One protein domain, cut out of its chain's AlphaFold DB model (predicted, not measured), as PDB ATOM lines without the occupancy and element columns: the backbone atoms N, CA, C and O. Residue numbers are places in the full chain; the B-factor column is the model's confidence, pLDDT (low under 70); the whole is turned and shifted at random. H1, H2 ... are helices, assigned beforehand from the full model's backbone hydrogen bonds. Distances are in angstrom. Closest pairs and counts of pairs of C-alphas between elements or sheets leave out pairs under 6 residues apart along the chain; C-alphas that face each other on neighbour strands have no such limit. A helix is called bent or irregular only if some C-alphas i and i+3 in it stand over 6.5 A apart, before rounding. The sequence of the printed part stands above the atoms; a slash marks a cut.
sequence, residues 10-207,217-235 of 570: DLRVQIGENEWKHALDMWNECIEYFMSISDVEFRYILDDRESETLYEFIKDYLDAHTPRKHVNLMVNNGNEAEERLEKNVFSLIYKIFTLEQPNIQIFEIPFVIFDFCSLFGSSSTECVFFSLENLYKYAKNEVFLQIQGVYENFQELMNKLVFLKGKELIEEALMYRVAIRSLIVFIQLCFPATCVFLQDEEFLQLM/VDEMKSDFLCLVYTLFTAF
ATOM      1  N   ASP A  10     182.932 243.710 218.556       63.56
ATOM      2  CA  ASP A  10     181.551 244.088 218.214       63.56
ATOM      3  C   ASP A  10     180.834 244.807 219.364       63.56
ATOM      4  O   ASP A  10     180.015 245.697 219.138       63.56
ATOM      5  N   LEU A  11     181.187 244.457 220.604       67.38
ATOM      6  CA  LEU A  11     180.704 245.126 221.807       67.38
ATOM      7  C   LEU A  11     181.470 246.430 222.061       67.38
ATOM      8  O   LEU A  11     180.858 247.396 222.502       67.38
ATOM      9  N   ARG A  12     182.763 246.514 221.708       68.38
ATOM     10  CA  ARG A  12     183.557 247.758 221.818       68.38
ATOM     11  C   ARG A  12     182.963 248.913 221.007       68.38
ATOM     12  O   ARG A  12     182.993 250.045 221.467       68.38
ATOM     13  N   VAL A  13     182.360 248.632 219.850       68.12
ATOM     14  CA  VAL A  13     181.683 249.653 219.021       68.12
ATOM     15  C   VAL A  13     180.396 250.183 219.679       68.12
ATOM     16  O   VAL A  13     179.942 251.277 219.353       68.12
ATOM     17  N   GLN A  14     179.802 249.425 220.606       71.94
ATOM     18  CA  GLN A  14     178.550 249.775 221.286       71.94
ATOM     19  C   GLN A  14     178.762 250.492 222.628       71.94
ATOM     20  O   GLN A  14     177.809 251.052 223.167       71.94
ATOM     21  N   ILE A  15     179.985 250.478 223.168       76.56
ATOM     22  CA  ILE A  15     180.327 251.103 224.451       76.56
ATOM     23  C   ILE A  15     180.624 252.592 224.228       76.56
ATOM     24  O   ILE A  15     181.349 252.963 223.305       76.56
ATOM     25  N   GLY A  16     180.073 253.465 225.077       76.06
ATOM     26  CA  GLY A  16     180.370 254.899 225.013       76.06
ATOM     27  C   GLY A  16     181.809 255.215 225.443       76.06
ATOM     28  O   GLY A  16     182.334 254.585 226.356       76.06
ATOM     29  N   GLU A  17     182.443 256.240 224.859       74.88
ATOM     30  CA  GLU A  17     183.849 256.611 225.145       74.88
ATOM     31  C   GLU A  17     184.149 256.815 226.641       74.88
ATOM     32  O   GLU A  17     185.224 256.464 227.125       74.88
ATOM     33  N   ASN A  18     183.194 257.366 227.396       76.38
ATOM     34  CA  ASN A  18     183.353 257.563 228.836       76.38
ATOM     35  C   ASN A  18     183.279 256.239 229.603       76.38
ATOM     36  O   ASN A  18     184.075 256.030 230.510       76.38
ATOM     37  N   GLU A  19     182.361 255.342 229.247       81.12
ATOM     38  CA  GLU A  19     182.250 254.015 229.869       81.12
ATOM     39  C   GLU A  19     183.480 253.159 229.550       81.12
ATOM     40  O   GLU A  19     183.982 252.454 230.423       81.12
ATOM     41  N   TRP A  20     184.023 253.301 228.338       81.12
ATOM     42  CA  TRP A  20     185.268 252.665 227.927       81.12
ATOM     43  C   TRP A  20     186.453 253.116 228.782       81.12
ATOM     44  O   TRP A  20     187.168 252.277 229.317       81.12
ATOM     45  N   LYS A  21     186.618 254.427 229.001       80.75
ATOM     46  CA  LYS A  21     187.681 254.957 229.876       80.75
ATOM     47  C   LYS A  21     187.577 254.434 231.309       80.75
ATOM     48  O   LYS A  21     188.578 253.994 231.856       80.75
ATOM     49  N   HIS A  22     186.372 254.394 231.884       81.69
ATOM     50  CA  HIS A  22     186.184 253.832 233.226       81.69
ATOM     51  C   HIS A  22     186.502 252.330 233.268       81.69
ATOM     52  O   HIS A  22     187.076 251.860 234.245       81.69
ATOM     53  N   ALA A  23     186.163 251.571 232.221       82.38
ATOM     54  CA  ALA A  23     186.534 250.160 232.131       82.38
ATOM     55  C   ALA A  23     188.061 249.973 232.053       82.38
ATOM     56  O   ALA A  23     188.601 249.121 232.757       82.38
ATOM     57  N   LEU A  24     188.757 250.802 231.264       81.94
ATOM     58  CA  LEU A  24     190.223 250.811 231.185       81.94
ATOM     59  C   LEU A  24     190.868 251.115 232.542       81.94
ATOM     60  O   LEU A  24     191.792 250.409 232.943       81.94
ATOM     61  N   ASP A  25     190.372 252.120 233.265       83.62
ATOM     62  CA  ASP A  25     190.882 252.474 234.594       83.62
ATOM     63  C   ASP A  25     190.665 251.335 235.602       83.62
ATOM     64  O   ASP A  25     191.594 250.969 236.320       83.62
ATOM     65  N   MET A  26     189.493 250.691 235.585       84.81
ATOM     66  CA  MET A  26     189.206 249.524 236.430       84.81
ATOM     67  C   MET A  26     190.151 248.350 236.144       84.81
ATOM     68  O   MET A  26     190.663 247.732 237.078       84.81
ATOM     69  N   TRP A  27     190.414 248.033 234.870       85.75
ATOM     70  CA  TRP A  27     191.376 246.982 234.521       85.75
ATOM     71  C   TRP A  27     192.797 247.348 234.950       85.75
ATOM     72  O   TRP A  27     193.502 246.493 235.483       85.75
ATOM     73  N   ASN A  28     193.203 248.607 234.776       85.12
ATOM     74  CA  ASN A  28     194.509 249.087 235.221       85.12
ATOM     75  C   ASN A  28     194.677 248.959 236.740       85.12
ATOM     76  O   ASN A  28     195.689 248.422 237.180       85.12
ATOM     77  N   GLU A  29     193.685 249.361 237.537       85.12
ATOM     78  CA  GLU A  29     193.724 249.210 238.999       85.12
ATOM     79  C   GLU A  29     193.795 247.734 239.428       85.12
ATOM     80  O   GLU A  29     194.574 247.377 240.316       85.12
ATOM     81  N   CYS A  30     193.029 246.851 238.775       83.06
ATOM     82  CA  CYS A  30     193.091 245.412 239.037       83.06
ATOM     83  C   CYS A  30     194.476 244.828 238.724       83.06
ATOM     84  O   CYS A  30     195.003 244.041 239.511       83.06
ATOM     85  N   ILE A  31     195.078 245.207 237.596       83.88
ATOM     86  CA  ILE A  31     196.406 244.716 237.212       83.88
ATOM     87  C   ILE A  31     197.486 245.288 238.137       83.88
ATOM     88  O   ILE A  31     198.349 244.540 238.593       83.88
ATOM     89  N   GLU A  32     197.418 246.570 238.491       85.81
ATOM     90  CA  GLU A  32     198.343 247.195 239.444       85.81
ATOM     91  C   GLU A  32     198.287 246.524 240.818       85.81
ATOM     92  O   GLU A  32     199.329 246.308 241.443       85.81
ATOM     93  N   TYR A  33     197.100 246.091 241.252       84.69
ATOM     94  CA  TYR A  33     196.965 245.264 242.445       84.69
ATOM     95  C   TYR A  33     197.735 243.943 242.305       84.69
ATOM     96  O   TYR A  33     198.575 243.648 243.156       84.69
ATOM     97  N   PHE A  34     197.552 243.187 241.216       80.94
ATOM     98  CA  PHE A  34     198.316 241.951 240.973       80.94
ATOM     99  C   PHE A  34     199.833 242.184 240.898       80.94
ATOM    100  O   PHE A  34     200.621 241.346 241.353       80.94
ATOM    101  N   MET A  35     200.262 243.337 240.382       81.44
ATOM    102  CA  MET A  35     201.674 243.721 240.352       81.44
ATOM    103  C   MET A  35     202.216 244.052 241.748       81.44
ATOM    104  O   MET A  35     203.356 243.690 242.037       81.44
ATOM    105  N   SER A  36     201.406 244.657 242.623       83.50
ATOM    106  CA  SER A  36     201.791 245.040 243.993       83.50
ATOM    107  C   SER A  36     201.953 243.867 244.968       83.50
ATOM    108  O   SER A  36     202.624 243.999 245.993       83.50
ATOM    109  N   ILE A  37     201.350 242.719 244.651       84.94
ATOM    110  CA  ILE A  37     201.385 241.504 245.471       84.94
ATOM    111  C   ILE A  37     202.727 240.773 245.308       84.94
ATOM    112  O   ILE A  37     203.310 240.750 244.219       84.94
ATOM    113  N   SER A  38     203.202 240.127 246.378       82.38
ATOM    114  CA  SER A  38     204.422 239.309 246.347       82.38
ATOM    115  C   SER A  38     204.281 238.074 245.444       82.38
ATOM    116  O   SER A  38     203.192 237.528 245.282       82.38
ATOM    117  N   ASP A  39     205.381 237.563 244.887       77.88
ATOM    118  CA  ASP A  39     205.334 236.421 243.950       77.88
ATOM    119  C   ASP A  39     204.800 235.120 244.576       77.88
ATOM    120  O   ASP A  39     204.372 234.212 243.864       77.88
ATOM    121  N   VAL A  40     204.840 235.001 245.906       75.81
ATOM    122  CA  VAL A  40     204.318 233.838 246.645       75.81
ATOM    123  C   VAL A  40     202.799 233.927 246.790       75.81
ATOM    124  O   VAL A  40     202.090 232.954 246.543       75.81
ATOM    125  N   GLU A  41     202.292 235.103 247.151       77.56
ATOM    126  CA  GLU A  41     200.854 235.362 247.250       77.56
ATOM    127  C   GLU A  41     200.199 235.373 245.865       77.56
ATOM    128  O   GLU A  41     199.095 234.859 245.702       77.56
ATOM    129  N   PHE A  42     200.900 235.882 244.850       80.12
ATOM    130  CA  PHE A  42     200.437 235.848 243.466       80.12
ATOM    131  C   PHE A  42     200.287 234.409 242.961       80.12
ATOM    132  O   PHE A  42     199.263 234.080 242.372       80.12
ATOM    133  N   ARG A  43     201.242 233.520 243.273       74.19
ATOM    134  CA  ARG A  43     201.127 232.081 242.974       74.19
ATOM    135  C   ARG A  43     199.896 231.445 243.621       74.19
ATOM    136  O   ARG A  43     199.151 230.754 242.941       74.19
ATOM    137  N   TYR A  44     199.636 231.743 244.895       75.25
ATOM    138  CA  TYR A  44     198.446 231.234 245.583       75.25
ATOM    139  C   TYR A  44     197.138 231.689 244.917       75.25
ATOM    140  O   TYR A  44     196.189 230.918 244.831       75.25
ATOM    141  N   ILE A  45     197.097 232.927 244.415       74.56
ATOM    142  CA  ILE A  45     195.940 233.465 243.685       74.56
ATOM    143  C   ILE A  45     195.769 232.780 242.321       74.56
ATOM    144  O   ILE A  45     194.637 232.563 241.898       74.56
ATOM    145  N   LEU A  46     196.864 232.431 241.638       73.12
ATOM    146  CA  LEU A  46     196.813 231.712 240.360       73.12
ATOM    147  C   LEU A  46     196.319 230.265 240.517       73.12
ATOM    148  O   LEU A  46     195.654 229.764 239.614       73.12
ATOM    149  N   ASP A  47     196.606 229.617 241.647       69.06
ATOM    150  CA  ASP A  47     196.152 228.250 241.950       69.06
ATOM    151  C   ASP A  47     194.679 228.183 242.413       69.06
ATOM    152  O   ASP A  47     194.089 227.099 242.484       69.06
ATOM    153  N   ASP A  48     194.070 229.323 242.752       71.56
ATOM    154  CA  ASP A  48     192.678 229.399 243.199       71.56
ATOM    155  C   ASP A  48     191.696 229.388 242.016       71.56
ATOM    156  O   ASP A  48     191.993 229.886 240.937       71.56
ATOM    157  N   ARG A  49     190.466 228.893 242.211       59.31
ATOM    158  CA  ARG A  49     189.428 228.856 241.155       59.31
ATOM    159  C   ARG A  49     189.049 230.240 240.625       59.31
ATOM    160  O   ARG A  49     188.466 230.351 239.553       59.31
ATOM    161  N   GLU A  50     189.352 231.294 241.374       59.84
ATOM    162  CA  GLU A  50     189.129 232.674 240.944       59.84
ATOM    163  C   GLU A  50     190.073 233.109 239.804       59.84
ATOM    164  O   GLU A  50     189.766 234.084 239.106       59.84
ATOM    165  N   SER A  51     191.164 232.370 239.555       65.44
ATOM    166  CA  SER A  51     192.115 232.618 238.462       65.44
ATOM    167  C   SER A  51     191.530 232.364 237.071       65.44
ATOM    168  O   SER A  51     192.000 232.957 236.102       65.44
ATOM    169  N   GLU A  52     190.441 231.591 236.958       73.38
ATOM    170  CA  GLU A  52     189.741 231.346 235.688       73.38
ATOM    171  C   GLU A  52     189.307 232.671 235.037       73.38
ATOM    172  O   GLU A  52     189.493 232.872 233.841       73.38
ATOM    173  N   THR A  53     188.862 233.644 235.841       79.19
ATOM    174  CA  THR A  53     188.487 234.979 235.337       79.19
ATOM    175  C   THR A  53     189.676 235.782 234.799       79.19
ATOM    176  O   THR A  53     189.520 236.553 233.852       79.19
ATOM    177  N   LEU A  54     190.873 235.578 235.362       81.44
ATOM    178  CA  LEU A  54     192.111 236.213 234.907       81.44
ATOM    179  C   LEU A  54     192.582 235.621 233.580       81.44
ATOM    180  O   LEU A  54     192.922 236.368 232.663       81.44
ATOM    181  N   TYR A  55     192.555 234.296 233.460       81.19
ATOM    182  CA  TYR A  55     192.903 233.601 232.223       81.19
ATOM    183  C   TYR A  55     191.910 233.907 231.096       81.19
ATOM    184  O   TYR A  55     192.328 234.132 229.962       81.19
ATOM    185  N   GLU A  56     190.616 234.008 231.404       82.56
ATOM    186  CA  GLU A  56     189.593 234.459 230.456       82.56
ATOM    187  C   GLU A  56     189.829 235.899 229.994       82.56
ATOM    188  O   GLU A  56     189.768 236.167 228.798       82.56
ATOM    189  N   PHE A  57     190.164 236.818 230.908       86.00
ATOM    190  CA  PHE A  57     190.519 238.189 230.538       86.00
ATOM    191  C   PHE A  57     191.746 238.238 229.620       86.00
ATOM    192  O   PHE A  57     191.701 238.915 228.594       86.00
ATOM    193  N   ILE A  58     192.821 237.513 229.957       84.38
ATOM    194  CA  ILE A  58     194.040 237.454 229.135       84.38
ATOM    195  C   ILE A  58     193.707 236.902 227.749       84.38
ATOM    196  O   ILE A  58     194.092 237.503 226.749       84.38
ATOM    197  N   LYS A  59     192.954 235.802 227.677       84.44
ATOM    198  CA  LYS A  59     192.510 235.211 226.414       84.44
ATOM    199  C   LYS A  59     191.719 236.209 225.571       84.44
ATOM    200  O   LYS A  59     192.063 236.425 224.414       84.44
ATOM    201  N   ASP A  60     190.693 236.827 226.147       84.50
ATOM    202  CA  ASP A  60     189.821 237.756 225.428       84.50
ATOM    203  C   ASP A  60     190.587 239.017 224.985       84.50
ATOM    204  O   ASP A  60     190.335 239.548 223.901       84.50
ATOM    205  N   TYR A  61     191.556 239.482 225.782       84.50
ATOM    206  CA  TYR A  61     192.435 240.598 225.427       84.50
ATOM    207  C   TYR A  61     193.370 240.240 224.264       84.50
ATOM    208  O   TYR A  61     193.442 240.985 223.285       84.50
ATOM    209  N   LEU A  62     194.060 239.097 224.336       81.81
ATOM    210  CA  LEU A  62     194.945 238.627 223.266       81.81
ATOM    211  C   LEU A  62     194.150 238.395 221.972       81.81
ATOM    212  O   LEU A  62     194.524 238.900 220.915       81.81
ATOM    213  N   ASP A  63     192.988 237.748 222.046       78.44
ATOM    214  CA  ASP A  63     192.100 237.541 220.896       78.44
ATOM    215  C   ASP A  63     191.656 238.861 220.248       78.44
ATOM    216  O   ASP A  63     191.536 238.957 219.025       78.44
ATOM    217  N   ALA A  64     191.428 239.891 221.061       74.19
ATOM    218  CA  ALA A  64     190.944 241.191 220.627       74.19
ATOM    219  C   ALA A  64     192.010 242.100 219.995       74.19
ATOM    220  O   ALA A  64     191.630 243.036 219.276       74.19
ATOM    221  N   HIS A  65     193.292 241.866 220.287       72.44
ATOM    222  CA  HIS A  65     194.416 242.711 219.865       72.44
ATOM    223  C   HIS A  65     195.405 242.006 218.937       72.44
ATOM    224  O   HIS A  65     196.192 242.674 218.275       72.44
ATOM    225  N   THR A  66     195.366 240.677 218.829       70.56
ATOM    226  CA  THR A  66     196.313 239.935 217.988       70.56
ATOM    227  C   THR A  66     196.179 240.301 216.504       70.56
ATOM    228  O   THR A  66     195.106 240.134 215.908       70.56
ATOM    229  N   PRO A  67     197.282 240.734 215.852       62.62
ATOM    230  CA  PRO A  67     197.265 241.153 214.450       62.62
ATOM    231  C   PRO A  67     196.736 240.055 213.517       62.62
ATOM    232  O   PRO A  67     196.058 240.325 212.526       62.62
ATOM    233  N   ARG A  68     196.997 238.791 213.865       62.91
ATOM    234  CA  ARG A  68     196.614 237.610 213.089       62.91
ATOM    235  C   ARG A  68     195.105 237.498 212.837       62.91
ATOM    236  O   ARG A  68     194.704 237.016 211.780       62.91
ATOM    237  N   LYS A  69     194.265 237.893 213.797       59.97
ATOM    238  CA  LYS A  69     192.799 237.808 213.669       59.97
ATOM    239  C   LYS A  69     192.200 239.078 213.073       59.97
ATOM    240  O   LYS A  69     191.094 239.041 212.533       59.97
ATOM    241  N   HIS A  70     192.924 240.194 213.136       58.03
ATOM    242  CA  HIS A  70     192.392 241.505 212.802       58.03
ATOM    243  C   HIS A  70     193.441 242.395 212.118       58.03
ATOM    244  O   HIS A  70     194.166 243.137 212.769       58.03
ATOM    245  N   VAL A  71     193.440 242.393 210.781       54.25
ATOM    246  CA  VAL A  71     194.294 243.254 209.928       54.25
ATOM    247  C   VAL A  71     194.110 244.742 210.194       54.25
ATOM    248  O   VAL A  71     195.074 245.500 210.196       54.25
ATOM    249  N   ASN A  72     192.871 245.168 210.441       51.41
ATOM    250  CA  ASN A  72     192.570 246.539 210.829       51.41
ATOM    251  C   ASN A  72     192.675 246.649 212.347       51.41
ATOM    252  O   ASN A  72     191.650 246.747 213.035       51.41
ATOM    253  N   LEU A  73     193.901 246.605 212.865       53.41
ATOM    254  CA  LEU A  73     194.206 247.273 214.123       53.41
ATOM    255  C   LEU A  73     193.806 248.729 213.901       53.41
ATOM    256  O   LEU A  73     194.334 249.399 213.013       53.41
ATOM    257  N   MET A  74     192.764 249.170 214.607       42.72
ATOM    258  CA  MET A  74     192.445 250.592 214.661       42.72
ATOM    259  C   MET A  74     193.756 251.273 215.036       42.72
ATOM    260  O   MET A  74     194.347 250.907 216.046       42.72
ATOM    261  N   VAL A  75     194.241 252.175 214.181       42.84
ATOM    262  CA  VAL A  75     195.328 253.090 214.525       42.84
ATOM    263  C   VAL A  75     195.015 253.582 215.933       42.84
ATOM    264  O   VAL A  75     193.941 254.152 216.126       42.84
ATOM    265  N   ASN A  76     195.876 253.250 216.905       47.41
ATOM    266  CA  ASN A  76     195.737 253.691 218.286       47.41
ATOM    267  C   ASN A  76     195.499 255.196 218.232       47.41
ATOM    268  O   ASN A  76     196.402 255.972 217.915       47.41
ATOM    269  N   ASN A  77     194.261 255.615 218.478       45.62
ATOM    270  CA  ASN A  77     193.906 257.021 218.532       45.62
ATOM    271  C   ASN A  77     194.392 257.554 219.879       45.62
ATOM    272  O   ASN A  77     193.571 257.856 220.730       45.62
ATOM    273  N   GLY A  78     195.713 257.595 220.092       51.28
ATOM    274  CA  GLY A  78     196.403 258.318 221.168       51.28
ATOM    275  C   GLY A  78     195.785 258.233 222.568       51.28
ATOM    276  O   GLY A  78     195.899 259.191 223.331       51.28
ATOM    277  N   ASN A  79     195.087 257.148 222.908       65.38
ATOM    278  CA  ASN A  79     194.450 257.011 224.206       65.38
ATOM    279  C   ASN A  79     195.500 256.506 225.193       65.38
ATOM    280  O   ASN A  79     195.774 255.313 225.274       65.38
ATOM    281  N   GLU A  80     196.052 257.424 225.981       72.75
ATOM    282  CA  GLU A  80     197.054 257.149 227.022       72.75
ATOM    283  C   GLU A  80     196.630 256.013 227.983       72.75
ATOM    284  O   GLU A  80     197.458 255.236 228.452       72.75
ATOM    285  N   ALA A  81     195.323 255.855 228.225       70.69
ATOM    286  CA  ALA A  81     194.764 254.774 229.039       70.69
ATOM    287  C   ALA A  81     194.866 253.380 228.383       70.69
ATOM    288  O   ALA A  81     195.021 252.388 229.096       70.69
ATOM    289  N   GLU A  82     194.799 253.291 227.050       76.31
ATOM    290  CA  GLU A  82     194.963 252.032 226.306       76.31
ATOM    291  C   GLU A  82     196.437 251.622 226.256       76.31
ATOM    292  O   GLU A  82     196.751 250.466 226.522       76.31
ATOM    293  N   GLU A  83     197.349 252.576 226.040       78.69
ATOM    294  CA  GLU A  83     198.795 252.323 226.125       78.69
ATOM    295  C   GLU A  83     199.220 251.898 227.539       78.69
ATOM    296  O   GLU A  83     200.091 251.040 227.713       78.69
ATOM    297  N   ARG A  84     198.605 252.484 228.575       81.62
ATOM    298  CA  ARG A  84     198.821 252.065 229.966       81.62
ATOM    299  C   ARG A  84     198.324 250.640 230.198       81.62
ATOM    300  O   ARG A  84     199.041 249.859 230.821       81.62
ATOM    301  N   LEU A  85     197.148 250.295 229.669       84.25
ATOM    302  CA  LEU A  85     196.617 248.938 229.767       84.25
ATOM    303  C   LEU A  85     197.527 247.932 229.059       84.25
ATOM    304  O   LEU A  85     197.835 246.898 229.638       84.25
ATOM    305  N   GLU A  86     198.019 248.248 227.863       83.56
ATOM    306  CA  GLU A  86     198.943 247.391 227.119       83.56
ATOM    307  C   GLU A  86     200.224 247.097 227.919       83.56
ATOM    308  O   GLU A  86     200.607 245.935 228.076       83.56
ATOM    309  N   LYS A  87     200.839 248.127 228.519       85.31
ATOM    310  CA  LYS A  87     202.022 247.976 229.391       85.31
ATOM    311  C   LYS A  87     201.728 247.160 230.652       85.31
ATOM    312  O   LYS A  87     202.554 246.350 231.082       85.31
ATOM    313  N   ASN A  88     200.560 247.367 231.252       85.00
ATOM    314  CA  ASN A  88     200.129 246.641 232.443       85.00
ATOM    315  C   ASN A  88     199.855 245.163 232.124       85.00
ATOM    316  O   ASN A  88     200.326 244.288 232.852       85.00
ATOM    317  N   VAL A  89     199.182 244.864 231.010       87.06
ATOM    318  CA  VAL A  89     198.954 243.490 230.536       87.06
ATOM    319  C   VAL A  89     200.277 242.804 230.199       87.06
ATOM    320  O   VAL A  89     200.475 241.658 230.603       87.06
ATOM    321  N   PHE A  90     201.214 243.501 229.548       87.56
ATOM    322  CA  PHE A  90     202.568 242.988 229.335       87.56
ATOM    323  C   PHE A  90     203.232 242.599 230.658       87.56
ATOM    324  O   PHE A  90     203.711 241.479 230.800       87.56
ATOM    325  N   SER A  91     203.212 243.500 231.644       85.69
ATOM    326  CA  SER A  91     203.832 243.275 232.955       85.69
ATOM    327  C   SER A  91     203.198 242.103 233.702       85.69
ATOM    328  O   SER A  91     203.910 241.325 234.335       85.69
ATOM    329  N   LEU A  92     201.878 241.941 233.590       86.00
ATOM    330  CA  LEU A  92     201.143 240.816 234.161       86.00
ATOM    331  C   LEU A  92     201.567 239.486 233.525       86.00
ATOM    332  O   LEU A  92     201.927 238.558 234.247       86.00
ATOM    333  N   ILE A  93     201.545 239.387 232.191       86.12
ATOM    334  CA  ILE A  93     201.924 238.156 231.478       86.12
ATOM    335  C   ILE A  93     203.407 237.849 231.703       86.12
ATOM    336  O   ILE A  93     203.759 236.712 232.009       86.12
ATOM    337  N   TYR A  94     204.267 238.868 231.643       86.50
ATOM    338  CA  TYR A  94     205.689 238.750 231.951       86.50
ATOM    339  C   TYR A  94     205.906 238.213 233.368       86.50
ATOM    340  O   TYR A  94     206.635 237.237 233.542       86.50
ATOM    341  N   LYS A  95     205.212 238.769 234.373       83.75
ATOM    342  CA  LYS A  95     205.274 238.276 235.755       83.75
ATOM    343  C   LYS A  95     204.893 236.800 235.816       83.75
ATOM    344  O   LYS A  95     205.654 236.037 236.398       83.75
ATOM    345  N   ILE A  96     203.808 236.380 235.154       83.81
ATOM    346  CA  ILE A  96     203.388 234.965 235.101       83.81
ATOM    347  C   ILE A  96     204.459 234.077 234.442       83.81
ATOM    348  O   ILE A  96     204.752 232.998 234.954       83.81
ATOM    349  N   PHE A  97     205.070 234.521 233.343       83.50
ATOM    350  CA  PHE A  97     206.079 233.751 232.603       83.50
ATOM    351  C   PHE A  97     207.440 233.670 233.302       83.50
ATOM    352  O   PHE A  97     208.182 232.715 233.092       83.50
ATOM    353  N   THR A  98     207.764 234.640 234.159       84.44
ATOM    354  CA  THR A  98     208.991 234.626 234.975       84.44
ATOM    355  C   THR A  98     208.877 233.826 236.274       84.44
ATOM    356  O   THR A  98     209.871 233.684 236.987       84.44
ATOM    357  N   LEU A  99     207.698 233.288 236.605       79.62
ATOM    358  CA  LEU A  99     207.542 232.450 237.792       79.62
ATOM    359  C   LEU A  99     208.354 231.154 237.652       79.62
ATOM    360  O   LEU A  99     208.330 230.495 236.618       79.62
ATOM    361  N   GLU A 100     209.006 230.738 238.743       66.75
ATOM    362  CA  GLU A 100     209.800 229.495 238.810       66.75
ATOM    363  C   GLU A 100     208.982 228.223 238.513       66.75
ATOM    364  O   GLU A 100     209.547 227.166 238.248       66.75
ATOM    365  N   GLN A 101     207.650 228.306 238.588       66.56
ATOM    366  CA  GLN A 101     206.717 227.274 238.143       66.56
ATOM    367  C   GLN A 101     205.528 227.965 237.467       66.56
ATOM    368  O   GLN A 101     204.653 228.478 238.173       66.56
ATOM    369  N   PRO A 102     205.484 228.037 236.127       65.88
ATOM    370  CA  PRO A 102     204.311 228.552 235.440       65.88
ATOM    371  C   PRO A 102     203.136 227.589 235.664       65.88
ATOM    372  O   PRO A 102     203.273 226.375 235.503       65.88
ATOM    373  N   ASN A 103     201.977 228.124 236.056       69.69
ATOM    374  CA  ASN A 103     200.767 227.322 236.229       69.69
ATOM    375  C   ASN A 103     200.318 226.772 234.864       69.69
ATOM    376  O   ASN A 103     200.198 227.528 233.901       69.69
ATOM    377  N   ILE A 104     200.040 225.468 234.792       70.75
ATOM    378  CA  ILE A 104     199.649 224.745 233.570       70.75
ATOM    379  C   ILE A 104     198.408 225.380 232.914       70.75
ATOM    380  O   ILE A 104     198.289 225.380 231.690       70.75
ATOM    381  N   GLN A 105     197.531 225.999 233.712       72.31
ATOM    382  CA  GLN A 105     196.296 226.640 233.247       72.31
ATOM    383  C   GLN A 105     196.525 227.762 232.224       72.31
ATOM    384  O   GLN A 105     195.695 227.949 231.337       72.31
ATOM    385  N   ILE A 106     197.661 228.473 232.261       77.75
ATOM    386  CA  ILE A 106     197.931 229.504 231.245       77.75
ATOM    387  C   ILE A 106     198.117 228.901 229.848       77.75
ATOM    388  O   ILE A 106     197.784 229.538 228.851       77.75
ATOM    389  N   PHE A 107     198.600 227.659 229.772       78.19
ATOM    390  CA  PHE A 107     198.778 226.936 228.519       78.19
ATOM    391  C   PHE A 107     197.489 226.257 228.036       78.19
ATOM    392  O   PHE A 107     197.487 225.699 226.942       78.19
ATOM    393  N   GLU A 108     196.390 226.299 228.797       78.00
ATOM    394  CA  GLU A 108     195.066 225.904 228.287       78.00
ATOM    395  C   GLU A 108     194.513 226.944 227.306       78.00
ATOM    396  O   GLU A 108     193.711 226.623 226.424       78.00
ATOM    397  N   ILE A 109     194.961 228.196 227.426       78.00
ATOM    398  CA  ILE A 109     194.632 229.233 226.461       78.00
ATOM    399  C   ILE A 109     195.387 228.915 225.145       78.00
ATOM    400  O   ILE A 109     196.607 228.717 225.150       78.00
ATOM    401  N   PRO A 110     194.698 228.847 223.993       78.06
ATOM    402  CA  PRO A 110     195.349 228.576 222.714       78.06
ATOM    403  C   PRO A 110     196.263 229.726 222.287       78.06
ATOM    404  O   PRO A 110     195.857 230.879 222.355       78.06
ATOM    405  N   PHE A 111     197.449 229.408 221.770       80.62
ATOM    406  CA  PHE A 111     198.363 230.350 221.112       80.62
ATOM    407  C   PHE A 111     198.924 231.480 221.989       80.62
ATOM    408  O   PHE A 111     199.548 232.383 221.444       80.62
ATOM    409  N   VAL A 112     198.819 231.427 223.326       84.56
ATOM    410  CA  VAL A 112     199.269 232.532 224.210       84.56
ATOM    411  C   VAL A 112     200.699 232.963 223.945       84.56
ATOM    412  O   VAL A 112     200.978 234.154 223.887       84.56
ATOM    413  N   ILE A 113     201.615 232.005 223.784       85.56
ATOM    414  CA  ILE A 113     203.033 232.301 223.550       85.56
ATOM    415  C   ILE A 113     203.197 233.041 222.216       85.56
ATOM    416  O   ILE A 113     203.920 234.032 222.134       85.56
ATOM    417  N   PHE A 114     202.493 232.583 221.181       85.44
ATOM    418  CA  PHE A 114     202.511 233.194 219.857       85.44
ATOM    419  C   PHE A 114     201.923 234.607 219.883       85.44
ATOM    420  O   PHE A 114     202.542 235.549 219.390       85.44
ATOM    421  N   ASP A 115     200.769 234.762 220.524       83.56
ATOM    422  CA  ASP A 115     200.054 236.025 220.636       83.56
ATOM    423  C   ASP A 115     200.859 237.046 221.450       83.56
ATOM    424  O   ASP A 115     201.025 238.187 221.014       83.56
ATOM    425  N   PHE A 116     201.469 236.614 222.557       85.25
ATOM    426  CA  PHE A 116     202.386 237.416 223.366       85.25
ATOM    427  C   PHE A 116     203.597 237.903 222.558       85.25
ATOM    428  O   PHE A 116     203.916 239.092 222.588       85.25
ATOM    429  N   CYS A 117     204.234 237.025 221.776       84.88
ATOM    430  CA  CYS A 117     205.347 237.416 220.905       84.88
ATOM    431  C   CYS A 117     204.902 238.395 219.815       84.88
ATOM    432  O   CYS A 117     205.602 239.363 219.533       84.88
ATOM    433  N   SER A 118     203.736 238.159 219.210       82.75
ATOM    434  CA  SER A 118     203.229 238.989 218.113       82.75
ATOM    435  C   SER A 118     202.868 240.412 218.549       82.75
ATOM    436  O   SER A 118     203.027 241.341 217.761       82.75
ATOM    437  N   LEU A 119     202.407 240.580 219.793       80.75
ATOM    438  CA  LEU A 119     201.999 241.868 220.354       80.75
ATOM    439  C   LEU A 119     203.177 242.644 220.940       80.75
ATOM    440  O   LEU A 119     203.352 243.819 220.640       80.75
ATOM    441  N   PHE A 120     203.996 241.989 221.763       81.38
ATOM    442  CA  PHE A 120     205.011 242.676 222.566       81.38
ATOM    443  C   PHE A 120     206.433 242.526 222.019       81.38
ATOM    444  O   PHE A 120     207.357 243.167 222.523       81.38
ATOM    445  N   GLY A 121     206.629 241.712 220.978       75.88
ATOM    446  CA  GLY A 121     207.945 241.437 220.404       75.88
ATOM    447  C   GLY A 121     208.653 242.669 219.837       75.88
ATOM    448  O   GLY A 121     209.872 242.772 219.955       75.88
ATOM    449  N   SER A 122     207.903 243.624 219.276       73.62
ATOM    450  CA  SER A 122     208.438 244.892 218.756       73.62
ATOM    451  C   SER A 122     208.756 245.910 219.854       73.62
ATOM    452  O   SER A 122     209.695 246.689 219.712       73.62
ATOM    453  N   SER A 123     207.987 245.909 220.944       75.00
ATOM    454  CA  SER A 123     208.095 246.897 222.025       75.00
ATOM    455  C   SER A 123     209.087 246.495 223.119       75.00
ATOM    456  O   SER A 123     209.652 247.360 223.788       75.00
ATOM    457  N   SER A 124     209.275 245.196 223.377       78.38
ATOM    458  CA  SER A 124     210.038 244.699 224.537       78.38
ATOM    459  C   SER A 124     210.754 243.371 224.251       78.38
ATOM    460  O   SER A 124     210.618 242.402 224.997       78.38
ATOM    461  N   THR A 125     211.541 243.335 223.174       82.69
ATOM    462  CA  THR A 125     212.235 242.143 222.648       82.69
ATOM    463  C   THR A 125     213.052 241.387 223.708       82.69
ATOM    464  O   THR A 125     212.879 240.180 223.856       82.69
ATOM    465  N   GLU A 126     213.895 242.073 224.489       82.50
ATOM    466  CA  GLU A 126     214.779 241.433 225.483       82.50
ATOM    467  C   GLU A 126     214.001 240.776 226.635       82.50
ATOM    468  O   GLU A 126     214.289 239.648 227.036       82.50
ATOM    469  N   CYS A 127     212.975 241.457 227.149       82.69
ATOM    470  CA  CYS A 127     212.136 240.928 228.222       82.69
ATOM    471  C   CYS A 127     211.303 239.734 227.740       82.69
ATOM    472  O   CYS A 127     211.187 238.733 228.451       82.69
ATOM    473  N   VAL A 128     210.757 239.811 226.523       84.94
ATOM    474  CA  VAL A 128     210.039 238.684 225.912       84.94
ATOM    475  C   VAL A 128     210.982 237.491 225.778       84.94
ATOM    476  O   VAL A 128     210.636 236.403 226.237       84.94
ATOM    477  N   PHE A 129     212.194 237.698 225.263       83.44
ATOM    478  CA  PHE A 129     213.194 236.641 225.133       83.44
ATOM    479  C   PHE A 129     213.504 235.955 226.473       83.44
ATOM    480  O   PHE A 129     213.366 234.737 226.589       83.44
ATOM    481  N   PHE A 130     213.806 236.733 227.518       84.06
ATOM    482  CA  PHE A 130     214.077 236.201 228.859       84.06
ATOM    483  C   PHE A 130     212.888 235.418 229.439       84.06
ATOM    484  O   PHE A 130     213.059 234.372 230.071       84.06
ATOM    485  N   SER A 131     211.660 235.894 229.217       84.06
ATOM    486  CA  SER A 131     210.457 235.193 229.678       84.06
ATOM    487  C   SER A 131     210.275 233.838 228.983       84.06
ATOM    488  O   SER A 131     209.950 232.851 229.639       84.06
ATOM    489  N   LEU A 132     210.561 233.758 227.680       84.62
ATOM    490  CA  LEU A 132     210.467 232.522 226.903       84.62
ATOM    491  C   LEU A 132     211.557 231.519 227.282       84.62
ATOM    492  O   LEU A 132     211.278 230.323 227.360       84.62
ATOM    493  N   GLU A 133     212.774 231.988 227.557       84.50
ATOM    494  CA  GLU A 133     213.868 231.138 228.037       84.50
ATOM    495  C   GLU A 133     213.512 230.494 229.387       84.50
ATOM    496  O   GLU A 133     213.677 229.283 229.575       84.50
ATOM    497  N   ASN A 134     212.925 231.271 230.305       84.25
ATOM    498  CA  ASN A 134     212.427 230.749 231.577       84.25
ATOM    499  C   ASN A 134     211.295 229.735 231.381       84.25
ATOM    500  O   ASN A 134     211.346 228.647 231.959       84.25
ATOM    501  N   LEU A 135     210.308 230.036 230.533       84.88
ATOM    502  CA  LEU A 135     209.238 229.086 230.218       84.88
ATOM    503  C   LEU A 135     209.789 227.782 229.637       84.88
ATOM    504  O   LEU A 135     209.359 226.706 230.043       84.88
ATOM    505  N   TYR A 136     210.767 227.853 228.736       84.00
ATOM    506  CA  TYR A 136     211.390 226.663 228.161       84.00
ATOM    507  C   TYR A 136     212.130 225.825 229.213       84.00
ATOM    508  O   TYR A 136     212.089 224.593 229.172       84.00
ATOM    509  N   LYS A 137     212.765 226.479 230.191       83.94
ATOM    510  CA  LYS A 137     213.470 225.817 231.294       83.94
ATOM    511  C   LYS A 137     212.526 225.079 232.249       83.94
ATOM    512  O   LYS A 137     212.875 223.991 232.706       83.94
ATOM    513  N   TYR A 138     211.362 225.653 232.558       82.31
ATOM    514  CA  TYR A 138     210.445 225.122 233.576       82.31
ATOM    515  C   TYR A 138     209.246 224.333 233.013       82.31
ATOM    516  O   TYR A 138     208.769 223.423 233.688       82.31
ATOM    517  N   ALA A 139     208.793 224.621 231.790       82.25
ATOM    518  CA  ALA A 139     207.595 224.052 231.157       82.25
ATOM    519  C   ALA A 139     207.845 223.659 229.688       82.25
ATOM    520  O   ALA A 139     207.138 224.060 228.761       82.25
ATOM    521  N   LYS A 140     208.902 222.867 229.461       83.94
ATOM    522  CA  LYS A 140     209.337 222.444 228.120       83.94
ATOM    523  C   LYS A 140     208.205 221.795 227.309       83.94
ATOM    524  O   LYS A 140     208.027 222.130 226.142       83.94
ATOM    525  N   ASN A 141     207.445 220.875 227.907       84.19
ATOM    526  CA  ASN A 141     206.439 220.079 227.192       84.19
ATOM    527  C   ASN A 141     205.247 220.930 226.739       84.19
ATOM    528  O   ASN A 141     204.782 220.802 225.608       84.19
ATOM    529  N   GLU A 142     204.775 221.810 227.613       84.38
ATOM    530  CA  GLU A 142     203.654 222.710 227.370       84.38
ATOM    531  C   GLU A 142     204.002 223.727 226.277       84.38
ATOM    532  O   GLU A 142     203.199 223.969 225.373       84.38
ATOM    533  N   VAL A 143     205.235 224.249 226.301       85.50
ATOM    534  CA  VAL A 143     205.767 225.126 225.250       85.50
ATOM    535  C   VAL A 143     205.799 224.402 223.900       85.50
ATOM    536  O   VAL A 143     205.326 224.956 222.908       85.50
ATOM    537  N   PHE A 144     206.276 223.153 223.842       86.38
ATOM    538  CA  PHE A 144     206.267 222.375 222.595       86.38
ATOM    539  C   PHE A 144     204.858 222.113 222.060       86.38
ATOM    540  O   PHE A 144     204.639 222.271 220.861       86.38
ATOM    541  N   LEU A 145     203.897 221.761 222.920       86.69
ATOM    542  CA  LEU A 145     202.505 221.534 222.510       86.69
ATOM    543  C   LEU A 145     201.874 222.796 221.909       86.69
ATOM    544  O   LEU A 145     201.211 222.727 220.875       86.69
ATOM    545  N   GLN A 146     202.114 223.957 222.521       86.25
ATOM    546  CA  GLN A 146     201.641 225.242 222.003       86.25
ATOM    547  C   GLN A 146     202.268 225.572 220.644       86.25
ATOM    548  O   GLN A 146     201.558 225.961 219.716       86.25
ATOM    549  N   ILE A 147     203.579 225.364 220.488       87.25
ATOM    550  CA  ILE A 147     204.285 225.580 219.216       87.25
ATOM    551  C   ILE A 147     203.771 224.630 218.131       87.25
ATOM    552  O   ILE A 147     203.556 225.058 216.998       87.25
ATOM    553  N   GLN A 148     203.529 223.362 218.464       87.56
ATOM    554  CA  GLN A 148     202.967 222.399 217.521       87.56
ATOM    555  C   GLN A 148     201.565 222.822 217.061       87.56
ATOM    556  O   GLN A 148     201.271 222.790 215.868       87.56
ATOM    557  N   GLY A 149     200.729 223.322 217.975       85.69
ATOM    558  CA  GLY A 149     199.440 223.905 217.610       85.69
ATOM    559  C   GLY A 149     199.581 225.086 216.641       85.69
ATOM    560  O   GLY A 149     198.794 225.211 215.700       85.69
ATOM    561  N   VAL A 150     200.583 225.958 216.836       87.12
ATOM    562  CA  VAL A 150     200.883 227.071 215.906       87.12
ATOM    563  C   VAL A 150     201.256 226.531 214.527       87.12
ATOM    564  O   VAL A 150     200.740 227.032 213.527       87.12
ATOM    565  N   TYR A 151     202.112 225.512 214.477       87.94
ATOM    566  CA  TYR A 151     202.556 224.875 213.241       87.94
ATOM    567  C   TYR A 151     201.385 224.304 212.435       87.94
ATOM    568  O   TYR A 151     201.198 224.694 211.283       87.94
ATOM    569  N   GLU A 152     200.546 223.464 213.047       87.56
ATOM    570  CA  GLU A 152     199.398 222.822 212.382       87.56
ATOM    571  C   GLU A 152     198.406 223.861 211.842       87.56
ATOM    572  O   GLU A 152     197.938 223.790 210.703       87.56
ATOM    573  N   ASN A 153     198.131 224.890 212.639       86.94
ATOM    574  CA  ASN A 153     197.219 225.962 212.271       86.94
ATOM    575  C   ASN A 153     197.783 226.841 211.139       86.94
ATOM    576  O   ASN A 153     197.053 227.266 210.242       86.94
ATOM    577  N   PHE A 154     199.092 227.106 211.148       85.12
ATOM    578  CA  PHE A 154     199.739 227.830 210.060       85.12
ATOM    579  C   PHE A 154     199.785 226.984 208.785       85.12
ATOM    580  O   PHE A 154     199.445 227.493 207.721       85.12
ATOM    581  N   GLN A 155     200.100 225.690 208.870       85.06
ATOM    582  CA  GLN A 155     200.003 224.782 207.727       85.06
ATOM    583  C   GLN A 155     198.592 224.776 207.127       85.06
ATOM    584  O   GLN A 155     198.451 224.857 205.909       85.06
ATOM    585  N   GLU A 156     197.536 224.731 207.945       85.06
ATOM    586  CA  GLU A 156     196.156 224.797 207.450       85.06
ATOM    587  C   GLU A 156     195.864 226.127 206.733       85.06
ATOM    588  O   GLU A 156     195.265 226.131 205.656       85.06
ATOM    589  N   LEU A 157     196.315 227.258 207.289       82.19
ATOM    590  CA  LEU A 157     196.184 228.574 206.651       82.19
ATOM    591  C   LEU A 157     196.916 228.645 205.305       82.19
ATOM    592  O   LEU A 157     196.364 229.159 204.332       82.19
ATOM    593  N   MET A 158     198.133 228.117 205.245       83.00
ATOM    594  CA  MET A 158     198.960 228.123 204.042       83.00
ATOM    595  C   MET A 158     198.430 227.152 202.984       83.00
ATOM    596  O   MET A 158     198.414 227.478 201.803       83.00
ATOM    597  N   ASN A 159     197.893 226.002 203.390       82.81
ATOM    598  CA  ASN A 159     197.190 225.104 202.480       82.81
ATOM    599  C   ASN A 159     195.937 225.771 201.901       82.81
ATOM    600  O   ASN A 159     195.683 225.645 200.708       82.81
ATOM    601  N   LYS A 160     195.176 226.531 202.703       81.88
ATOM    602  CA  LYS A 160     194.042 227.325 202.195       81.88
ATOM    603  C   LYS A 160     194.488 228.342 201.143       81.88
ATOM    604  O   LYS A 160     193.807 228.462 200.131       81.88
ATOM    605  N   LEU A 161     195.637 228.998 201.332       76.88
ATOM    606  CA  LEU A 161     196.202 229.917 200.336       76.88
ATOM    607  C   LEU A 161     196.456 229.257 198.981       76.88
ATOM    608  O   LEU A 161     196.112 229.860 197.970       76.88
ATOM    609  N   VAL A 162     196.986 228.030 198.953       75.00
ATOM    610  CA  VAL A 162     197.220 227.278 197.699       75.00
ATOM    611  C   VAL A 162     195.918 227.100 196.898       75.00
ATOM    612  O   VAL A 162     195.912 227.078 195.667       75.00
ATOM    613  N   PHE A 163     194.774 226.975 197.579       72.25
ATOM    614  CA  PHE A 163     193.478 226.800 196.918       72.25
ATOM    615  C   PHE A 163     192.832 228.114 196.454       72.25
ATOM    616  O   PHE A 163     191.963 228.075 195.574       72.25
ATOM    617  N   LEU A 164     193.236 229.264 197.000       69.94
ATOM    618  CA  LEU A 164     192.664 230.569 196.664       69.94
ATOM    619  C   LEU A 164     193.254 231.109 195.353       69.94
ATOM    620  O   LEU A 164     194.466 231.172 195.167       69.94
ATOM    621  N   LYS A 165     192.393 231.536 194.417       61.53
ATOM    622  CA  LYS A 165     192.813 232.098 193.118       61.53
ATOM    623  C   LYS A 165     192.092 233.406 192.802       61.53
ATOM    624  O   LYS A 165     190.869 233.489 192.859       61.53
ATOM    625  N   GLY A 166     192.838 234.416 192.346       63.31
ATOM    626  CA  GLY A 166     192.271 235.643 191.769       63.31
ATOM    627  C   GLY A 166     191.854 236.709 192.792       63.31
ATOM    628  O   GLY A 166     192.668 237.138 193.599       63.31
ATOM    629  N   LYS A 167     190.610 237.215 192.706       55.19
ATOM    630  CA  LYS A 167     190.144 238.408 193.450       55.19
ATOM    631  C   LYS A 167     190.034 238.210 194.968       55.19
ATOM    632  O   LYS A 167     190.287 239.161 195.695       55.19
ATOM    633  N   GLU A 168     189.732 236.997 195.432       61.47
ATOM    634  CA  GLU A 168     189.694 236.649 196.867       61.47
ATOM    635  C   GLU A 168     191.082 236.779 197.516       61.47
ATOM    636  O   GLU A 168     191.206 237.265 198.636       61.47
ATOM    637  N   LEU A 169     192.147 236.477 196.760       64.06
ATOM    638  CA  LEU A 169     193.527 236.623 197.223       64.06
ATOM    639  C   LEU A 169     193.883 238.084 197.525       64.06
ATOM    640  O   LEU A 169     194.707 238.329 198.387       64.06
ATOM    641  N   ILE A 170     193.282 239.064 196.843       62.53
ATOM    642  CA  ILE A 170     193.602 240.488 197.050       62.53
ATOM    643  C   ILE A 170     192.933 241.017 198.324       62.53
ATOM    644  O   ILE A 170     193.546 241.789 199.061       62.53
ATOM    645  N   GLU A 171     191.694 240.600 198.595       64.62
ATOM    646  CA  GLU A 171     190.950 241.013 199.792       64.62
ATOM    647  C   GLU A 171     191.499 240.336 201.057       64.62
ATOM    648  O   GLU A 171     191.652 240.988 202.091       64.62
ATOM    649  N   GLU A 172     191.882 239.061 200.963       70.06
ATOM    650  CA  GLU A 172     192.421 238.299 202.093       70.06
ATOM    651  C   GLU A 172     193.953 238.380 202.216       70.06
ATOM    652  O   GLU A 172     194.491 238.051 203.275       70.06
ATOM    653  N   ALA A 173     194.682 238.882 201.205       71.62
ATOM    654  CA  ALA A 173     196.152 238.981 201.221       71.62
ATOM    655  C   ALA A 173     196.681 239.665 202.479       71.62
ATOM    656  O   ALA A 173     197.659 239.206 203.064       71.62
ATOM    657  N   LEU A 174     196.041 240.746 202.929       74.00
ATOM    658  CA  LEU A 174     196.485 241.454 204.127       74.00
ATOM    659  C   LEU A 174     196.421 240.562 205.376       74.00
ATOM    660  O   LEU A 174     197.342 240.610 206.187       74.00
ATOM    661  N   MET A 175     195.395 239.712 205.508       78.94
ATOM    662  CA  MET A 175     195.262 238.773 206.636       78.94
ATOM    663  C   MET A 175     196.421 237.785 206.649       78.94
ATOM    664  O   MET A 175     197.077 237.598 207.675       78.94
ATOM    665  N   TYR A 176     196.722 237.206 205.490       78.56
ATOM    666  CA  TYR A 176     197.815 236.255 205.347       78.56
ATOM    667  C   TYR A 176     199.182 236.897 205.569       78.56
ATOM    668  O   TYR A 176     200.015 236.334 206.273       78.56
ATOM    669  N   ARG A 177     199.397 238.114 205.069       80.00
ATOM    670  CA  ARG A 177     200.630 238.873 205.315       80.00
ATOM    671  C   ARG A 177     200.858 239.169 206.784       80.00
ATOM    672  O   ARG A 177     201.971 239.001 207.278       80.00
ATOM    673  N   VAL A 178     199.817 239.598 207.490       81.19
ATOM    674  CA  VAL A 178     199.915 239.852 208.929       81.19
ATOM    675  C   VAL A 178     200.203 238.551 209.682       81.19
ATOM    676  O   VAL A 178     201.073 238.544 210.551       81.19
ATOM    677  N   ALA A 179     199.572 237.437 209.295       82.56
ATOM    678  CA  ALA A 179     199.874 236.125 209.863       82.56
ATOM    679  C   ALA A 179     201.344 235.716 209.633       82.56
ATOM    680  O   ALA A 179     202.023 235.330 210.586       82.56
ATOM    681  N   ILE A 180     201.870 235.869 208.414       84.00
ATOM    682  CA  ILE A 180     203.275 235.567 208.086       84.00
ATOM    683  C   ILE A 180     204.224 236.438 208.915       84.00
ATOM    684  O   ILE A 180     205.153 235.921 209.526       84.00
ATOM    685  N   ARG A 181     203.970 237.745 209.015       84.94
ATOM    686  CA  ARG A 181     204.806 238.661 209.810       84.94
ATOM    687  C   ARG A 181     204.777 238.357 211.299       84.94
ATOM    688  O   ARG A 181     205.824 238.383 211.937       84.94
ATOM    689  N   SER A 182     203.610 238.017 211.844       84.50
ATOM    690  CA  SER A 182     203.516 237.576 213.239       84.50
ATOM    691  C   SER A 182     204.315 236.293 213.486       84.50
ATOM    692  O   SER A 182     204.968 236.169 214.520       84.50
ATOM    693  N   LEU A 183     204.356 235.385 212.503       87.12
ATOM    694  CA  LEU A 183     205.181 234.184 212.570       87.12
ATOM    695  C   LEU A 183     206.681 234.494 212.493       87.12
ATOM    696  O   LEU A 183     207.449 233.887 213.233       87.12
ATOM    697  N   ILE A 184     207.099 235.457 211.668       86.44
ATOM    698  CA  ILE A 184     208.498 235.913 211.613       86.44
ATOM    699  C   ILE A 184     208.953 236.384 212.998       86.44
ATOM    700  O   ILE A 184     209.968 235.906 213.500       86.44
ATOM    701  N   VAL A 185     208.176 237.259 213.645       86.69
ATOM    702  CA  VAL A 185     208.488 237.764 214.994       86.69
ATOM    703  C   VAL A 185     208.550 236.619 216.006       86.69
ATOM    704  O   VAL A 185     209.472 236.551 216.816       86.69
ATOM    705  N   PHE A 186     207.610 235.677 215.935       88.31
ATOM    706  CA  PHE A 186     207.596 234.511 216.814       88.31
ATOM    707  C   PHE A 186     208.845 233.631 216.662       88.31
ATOM    708  O   PHE A 186     209.457 233.261 217.662       88.31
ATOM    709  N   ILE A 187     209.255 233.330 215.426       87.69
ATOM    710  CA  ILE A 187     210.441 232.509 215.141       87.69
ATOM    711  C   ILE A 187     211.727 233.235 215.540       87.69
ATOM    712  O   ILE A 187     212.663 232.571 215.958       87.69
ATOM    713  N   GLN A 188     211.785 234.569 215.461       86.19
ATOM    714  CA  GLN A 188     212.947 235.342 215.928       86.19
ATOM    715  C   GLN A 188     213.120 235.298 217.446       86.19
ATOM    716  O   GLN A 188     214.242 235.355 217.936       86.19
ATOM    717  N   LEU A 189     212.018 235.219 218.192       85.00
ATOM    718  CA  LEU A 189     212.028 235.302 219.654       85.00
ATOM    719  C   LEU A 189     212.045 233.931 220.332       85.00
ATOM    720  O   LEU A 189     212.541 233.804 221.450       85.00
ATOM    721  N   CYS A 190     211.504 232.901 219.681       85.62
ATOM    722  CA  CYS A 190     211.300 231.585 220.274       85.62
ATOM    723  C   CYS A 190     212.214 230.529 219.633       85.62
ATOM    724  O   CYS A 190     211.918 229.990 218.566       85.62
ATOM    725  N   PHE A 191     213.302 230.173 220.323       84.38
ATOM    726  CA  PHE A 191     214.233 229.127 219.873       84.38
ATOM    727  C   PHE A 191     213.550 227.780 219.568       84.38
ATOM    728  O   PHE A 191     213.737 227.259 218.463       84.38
ATOM    729  N   PRO A 192     212.699 227.227 220.459       84.50
ATOM    730  CA  PRO A 192     212.043 225.948 220.199       84.50
ATOM    731  C   PRO A 192     211.121 225.983 218.973       84.50
ATOM    732  O   PRO A 192     210.918 224.948 218.339       84.50
ATOM    733  N   ALA A 193     210.604 227.159 218.591       85.50
ATOM    734  CA  ALA A 193     209.804 227.305 217.380       85.50
ATOM    735  C   ALA A 193     210.629 227.007 216.125       85.50
ATOM    736  O   ALA A 193     210.184 226.240 215.275       85.50
ATOM    737  N   THR A 194     211.861 227.514 216.039       85.38
ATOM    738  CA  THR A 194     212.753 227.216 214.903       85.38
ATOM    739  C   THR A 194     212.987 225.710 214.761       85.38
ATOM    740  O   THR A 194     212.910 225.172 213.656       85.38
ATOM    741  N   CYS A 195     213.184 225.002 215.877       84.75
ATOM    742  CA  CYS A 195     213.370 223.552 215.873       84.75
ATOM    743  C   CYS A 195     212.133 222.793 215.371       84.75
ATOM    744  O   CYS A 195     212.289 221.887 214.558       84.75
ATOM    745  N   VAL A 196     210.924 223.162 215.813       87.06
ATOM    746  CA  VAL A 196     209.676 222.498 215.384       87.06
ATOM    747  C   VAL A 196     209.392 222.752 213.904       87.06
ATOM    748  O   VAL A 196     209.097 221.817 213.167       87.06
ATOM    749  N   PHE A 197     209.538 223.991 213.431       86.31
ATOM    750  CA  PHE A 197     209.274 224.328 212.026       86.31
ATOM    751  C   PHE A 197     210.292 223.711 211.053       86.31
ATOM    752  O   PHE A 197     209.949 223.444 209.904       86.31
ATOM    753  N   LEU A 198     211.528 223.460 211.501       85.38
ATOM    754  CA  LEU A 198     212.561 222.758 210.727       85.38
ATOM    755  C   LEU A 198     212.598 221.242 210.987       85.38
ATOM    756  O   LEU A 198     213.410 220.531 210.378       85.38
ATOM    757  N   GLN A 199     211.746 220.731 211.880       84.75
ATOM    758  CA  GLN A 199     211.712 219.314 212.228       84.75
ATOM    759  C   GLN A 199     211.375 218.462 211.004       84.75
ATOM    760  O   GLN A 199     212.066 217.469 210.760       84.75
ATOM    761  N   ASP A 200     210.421 218.907 210.183       80.12
ATOM    762  CA  ASP A 200     209.941 218.215 208.985       80.12
ATOM    763  C   ASP A 200     210.217 219.000 207.690       80.12
ATOM    764  O   ASP A 200     210.479 220.200 207.693       80.12
ATOM    765  N   GLU A 201     210.195 218.296 206.554       80.38
ATOM    766  CA  GLU A 201     210.429 218.883 205.219       80.38
ATOM    767  C   GLU A 201     209.159 219.492 204.622       80.38
ATOM    768  O   GLU A 201     209.237 220.344 203.740       80.38
ATOM    769  N   GLU A 202     207.993 219.074 205.116       82.88
ATOM    770  CA  GLU A 202     206.679 219.461 204.596       82.88
ATOM    771  C   GLU A 202     206.477 220.975 204.615       82.88
ATOM    772  O   GLU A 202     205.942 221.547 203.666       82.88
ATOM    773  N   PHE A 203     206.952 221.640 205.672       83.88
ATOM    774  CA  PHE A 203     206.855 223.087 205.787       83.88
ATOM    775  C   PHE A 203     207.643 223.798 204.686       83.88
ATOM    776  O   PHE A 203     207.090 224.624 203.966       83.88
ATOM    777  N   LEU A 204     208.918 223.445 204.499       82.88
ATOM    778  CA  LEU A 204     209.748 224.042 203.448       82.88
ATOM    779  C   LEU A 204     209.216 223.709 202.048       82.88
ATOM    780  O   LEU A 204     209.210 224.583 201.184       82.88
ATOM    781  N   GLN A 205     208.705 222.494 201.830       83.12
ATOM    782  CA  GLN A 205     208.043 222.116 200.576       83.12
ATOM    783  C   GLN A 205     206.818 222.990 200.289       83.12
ATOM    784  O   GLN A 205     206.657 223.464 199.164       83.12
ATOM    785  N   LEU A 206     205.984 223.250 201.300       81.38
ATOM    786  CA  LEU A 206     204.817 224.124 201.178       81.38
ATOM    787  C   LEU A 206     205.226 225.561 200.829       81.38
ATOM    788  O   LEU A 206     204.628 226.173 199.946       81.38
ATOM    789  N   MET A 207     206.279 226.080 201.466       81.38
ATOM    790  CA  MET A 207     206.809 227.416 201.174       81.38
ATOM    791  C   MET A 207     207.357 227.525 199.749       81.38
ATOM    792  O   MET A 207     207.073 228.501 199.057       81.38
ATOM    793  N   VAL A 217     201.010 237.823 195.018       66.38
ATOM    794  CA  VAL A 217     201.485 239.218 195.001       66.38
ATOM    795  C   VAL A 217     202.967 239.272 195.391       66.38
ATOM    796  O   VAL A 217     203.353 238.655 196.383       66.38
ATOM    797  N   ASP A 218     203.781 240.045 194.669       69.38
ATOM    798  CA  ASP A 218     205.233 240.148 194.911       69.38
ATOM    799  C   ASP A 218     205.576 240.532 196.366       69.38
ATOM    800  O   ASP A 218     206.531 240.024 196.946       69.38
ATOM    801  N   GLU A 219     204.729 241.332 197.017       70.44
ATOM    802  CA  GLU A 219     204.866 241.679 198.436       70.44
ATOM    803  C   GLU A 219     204.735 240.482 199.403       70.44
ATOM    804  O   GLU A 219     205.321 240.491 200.485       70.44
ATOM    805  N   MET A 220     203.963 239.450 199.048       76.12
ATOM    806  CA  MET A 220     203.883 238.217 199.841       76.12
ATOM    807  C   MET A 220     205.107 237.336 199.608       76.12
ATOM    808  O   MET A 220     205.586 236.708 200.549       76.12
ATOM    809  N   LYS A 221     205.669 237.337 198.391       78.62
ATOM    810  CA  LYS A 221     206.932 236.644 198.104       78.62
ATOM    811  C   LYS A 221     208.074 237.201 198.948       78.62
ATOM    812  O   LYS A 221     208.838 236.410 199.493       78.62
ATOM    813  N   SER A 222     208.146 238.522 199.143       79.31
ATOM    814  CA  SER A 222     209.139 239.112 200.052       79.31
ATOM    815  C   SER A 222     208.928 238.704 201.513       79.31
ATOM    816  O   SER A 222     209.900 238.426 202.212       79.31
ATOM    817  N   ASP A 223     207.677 238.611 201.984       82.06
ATOM    818  CA  ASP A 223     207.404 238.165 203.358       82.06
ATOM    819  C   ASP A 223     207.740 236.665 203.532       82.06
ATOM    820  O   ASP A 223     208.297 236.273 204.557       82.06
ATOM    821  N   PHE A 224     207.490 235.823 202.520       82.88
ATOM    822  CA  PHE A 224     207.917 234.418 202.512       82.88
ATOM    823  C   PHE A 224     209.432 234.262 202.501       82.88
ATOM    824  O   PHE A 224     209.966 233.434 203.239       82.88
ATOM    825  N   LEU A 225     210.124 235.082 201.714       83.88
ATOM    826  CA  LEU A 225     211.576 235.112 201.697       83.88
ATOM    827  C   LEU A 225     212.134 235.481 203.075       83.88
ATOM    828  O   LEU A 225     213.017 234.799 203.591       83.88
ATOM    829  N   CYS A 226     211.565 236.513 203.703       84.62
ATOM    830  CA  CYS A 226     211.944 236.949 205.042       84.62
ATOM    831  C   CYS A 226     211.687 235.860 206.097       84.62
ATOM    832  O   CYS A 226     212.514 235.662 206.986       84.62
ATOM    833  N   LEU A 227     210.589 235.107 205.978       85.81
ATOM    834  CA  LEU A 227     210.286 233.974 206.854       85.81
ATOM    835  C   LEU A 227     211.314 232.846 206.722       85.81
ATOM    836  O   LEU A 227     211.836 232.378 207.732       85.81
ATOM    837  N   VAL A 228     211.637 232.435 205.493       85.81
ATOM    838  CA  VAL A 228     212.634 231.382 205.233       85.81
ATOM    839  C   VAL A 228     214.025 231.827 205.689       85.81
ATOM    840  O   VAL A 228     214.722 231.074 206.365       85.81
ATOM    841  N   TYR A 229     214.407 233.072 205.401       86.25
ATOM    842  CA  TYR A 229     215.639 233.670 205.914       86.25
ATOM    843  C   TYR A 229     215.690 233.650 207.444       86.25
ATOM    844  O   TYR A 229     216.696 233.267 208.039       86.25
ATOM    845  N   THR A 230     214.596 234.039 208.094       85.69
ATOM    846  CA  THR A 230     214.506 234.066 209.554       85.69
ATOM    847  C   THR A 230     214.649 232.665 210.145       85.69
ATOM    848  O   THR A 230     215.418 232.487 211.084       85.69
ATOM    849  N   LEU A 231     213.995 231.656 209.563       85.50
ATOM    850  CA  LEU A 231     214.124 230.257 209.992       85.50
ATOM    851  C   LEU A 231     215.570 229.762 209.953       85.50
ATOM    852  O   LEU A 231     216.003 229.041 210.847       85.50
ATOM    853  N   PHE A 232     216.325 230.165 208.934       83.88
ATOM    854  CA  PHE A 232     217.718 229.757 208.794       83.88
ATOM    855  C   PHE A 232     218.708 230.616 209.583       83.88
ATOM    856  O   PHE A 232     219.854 230.203 209.723       83.88
ATOM    857  N   THR A 233     218.314 231.782 210.105       82.56
ATOM    858  CA  THR A 233     219.264 232.725 210.728       82.56
ATOM    859  C   THR A 233     218.961 233.114 212.175       82.56
ATOM    860  O   THR A 233     219.844 233.677 212.818       82.56
ATOM    861  N   ALA A 234     217.771 232.827 212.715       78.25
ATOM    862  CA  ALA A 234     217.352 233.310 214.036       78.25
ATOM    863  C   ALA A 234     218.193 232.761 215.206       78.25
ATOM    864  O   ALA A 234     218.557 233.519 216.098       78.25
ATOM    865  N   PHE A 235     218.536 231.469 215.197       80.25
ATOM    866  CA  PHE A 235     219.195 230.798 216.329       80.25
ATOM    867  C   PHE A 235     220.428 229.990 215.915       80.25
ATOM    868  O   PHE A 235     220.564 228.812 216.236       80.25
TER     869      PHE A 235
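What this domain is: This is residues 10 to 207 and 217 to 235 of the 570 residues of the protein "CUE domain-containing protein" of Pneumocystis carinii (strain B80) (UniProt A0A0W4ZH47). Two lobes of helices lie on either side of a short middle helix, H6: one lobe holds the long helix H8 with H9 to H12, H9 and H12 side by side, and the other holds H1 and H4 side by side, with H3 slanting past H4 and H2 at one end. H7 bridges H4 and H9, and little H5 packs on H8. The printed part has 217 residues with twelve named helices, H1 to H12 in order, and no named strand: all helix. It is compact, with a radius of gyration of the C-alphas of 18.4 A, and spans 49 by 43 by 28 A.

Where its parts are: H8, residues 140 to 163, is the longest helix at 35.3 A, from C-alpha 140 at (209.337, 222.444, 228.120). H9, residues 167 to 189, measures 34.3 A; it is irregular, with C-alphas 171 and 174 7.0 A apart, and has a kink of 44 degrees near residue 174. H10 is residues 191 to 197, H11 202 to 207, and H12 218 to 233, 22.4 A, ending with C-alpha 233 at (219.264, 232.725, 210.728). H1, residues 17 to 36, 28.5 A, begins with C-alpha 17 at (183.849, 256.611, 225.145). H2 is residues 39 to 47, H3 49 to 65, 25.9 A, H4 80 to 97, 25.7 A, H5 104 to 108, H6 112 to 120, and H7 125 to 138, 20.3 A.

How they stand to each other: H8 and H9 are the hub, touching four helices each. H8 touches H10 at Ile 147 and Ala 193, 6.1 A between C-alphas, and only just touches H11, with 3 pairs of C-alphas within 8 A. H9 touches H12 at Ile 184 and Leu 227, 5.4 A, a shallow tilt of 18 degrees, the same way. H6 touches H9 at Ser 118 and Ser 182, 5.1 A, about perpendicular at 85 degrees, and H3 at Leu 62 and Asp 115, 6.3 A. H4 touches H7 at Phe 97 and Ser 131, 5.5 A, and H1 at Asn 28 and Leu 85, 5.8 A. H1 and H8 are apart. Every O i to N i+4 pair is within hydrogen-bond range in H1, H2, H4, H6, H7, H10, H11 and H12; H3 has 11 of 13, H8 19 of 20, H9 16 of 19, and H5 0 of 1, with 2 of 2 O i to N i+3 pairs.

The domain as a whole: The C-alphas farthest apart, Val 40 and Gly 166, are 56.2 A apart. Residues 208 to 216 are not printed, and C-alphas 207 and 217 are 14.3 A apart across this cut. The link from H3 to H4, 14 residues, is long. Mean pLDDT of the printed part is 78.4; 35 residues are under 70, among them 67 to 79 and 164 to 171.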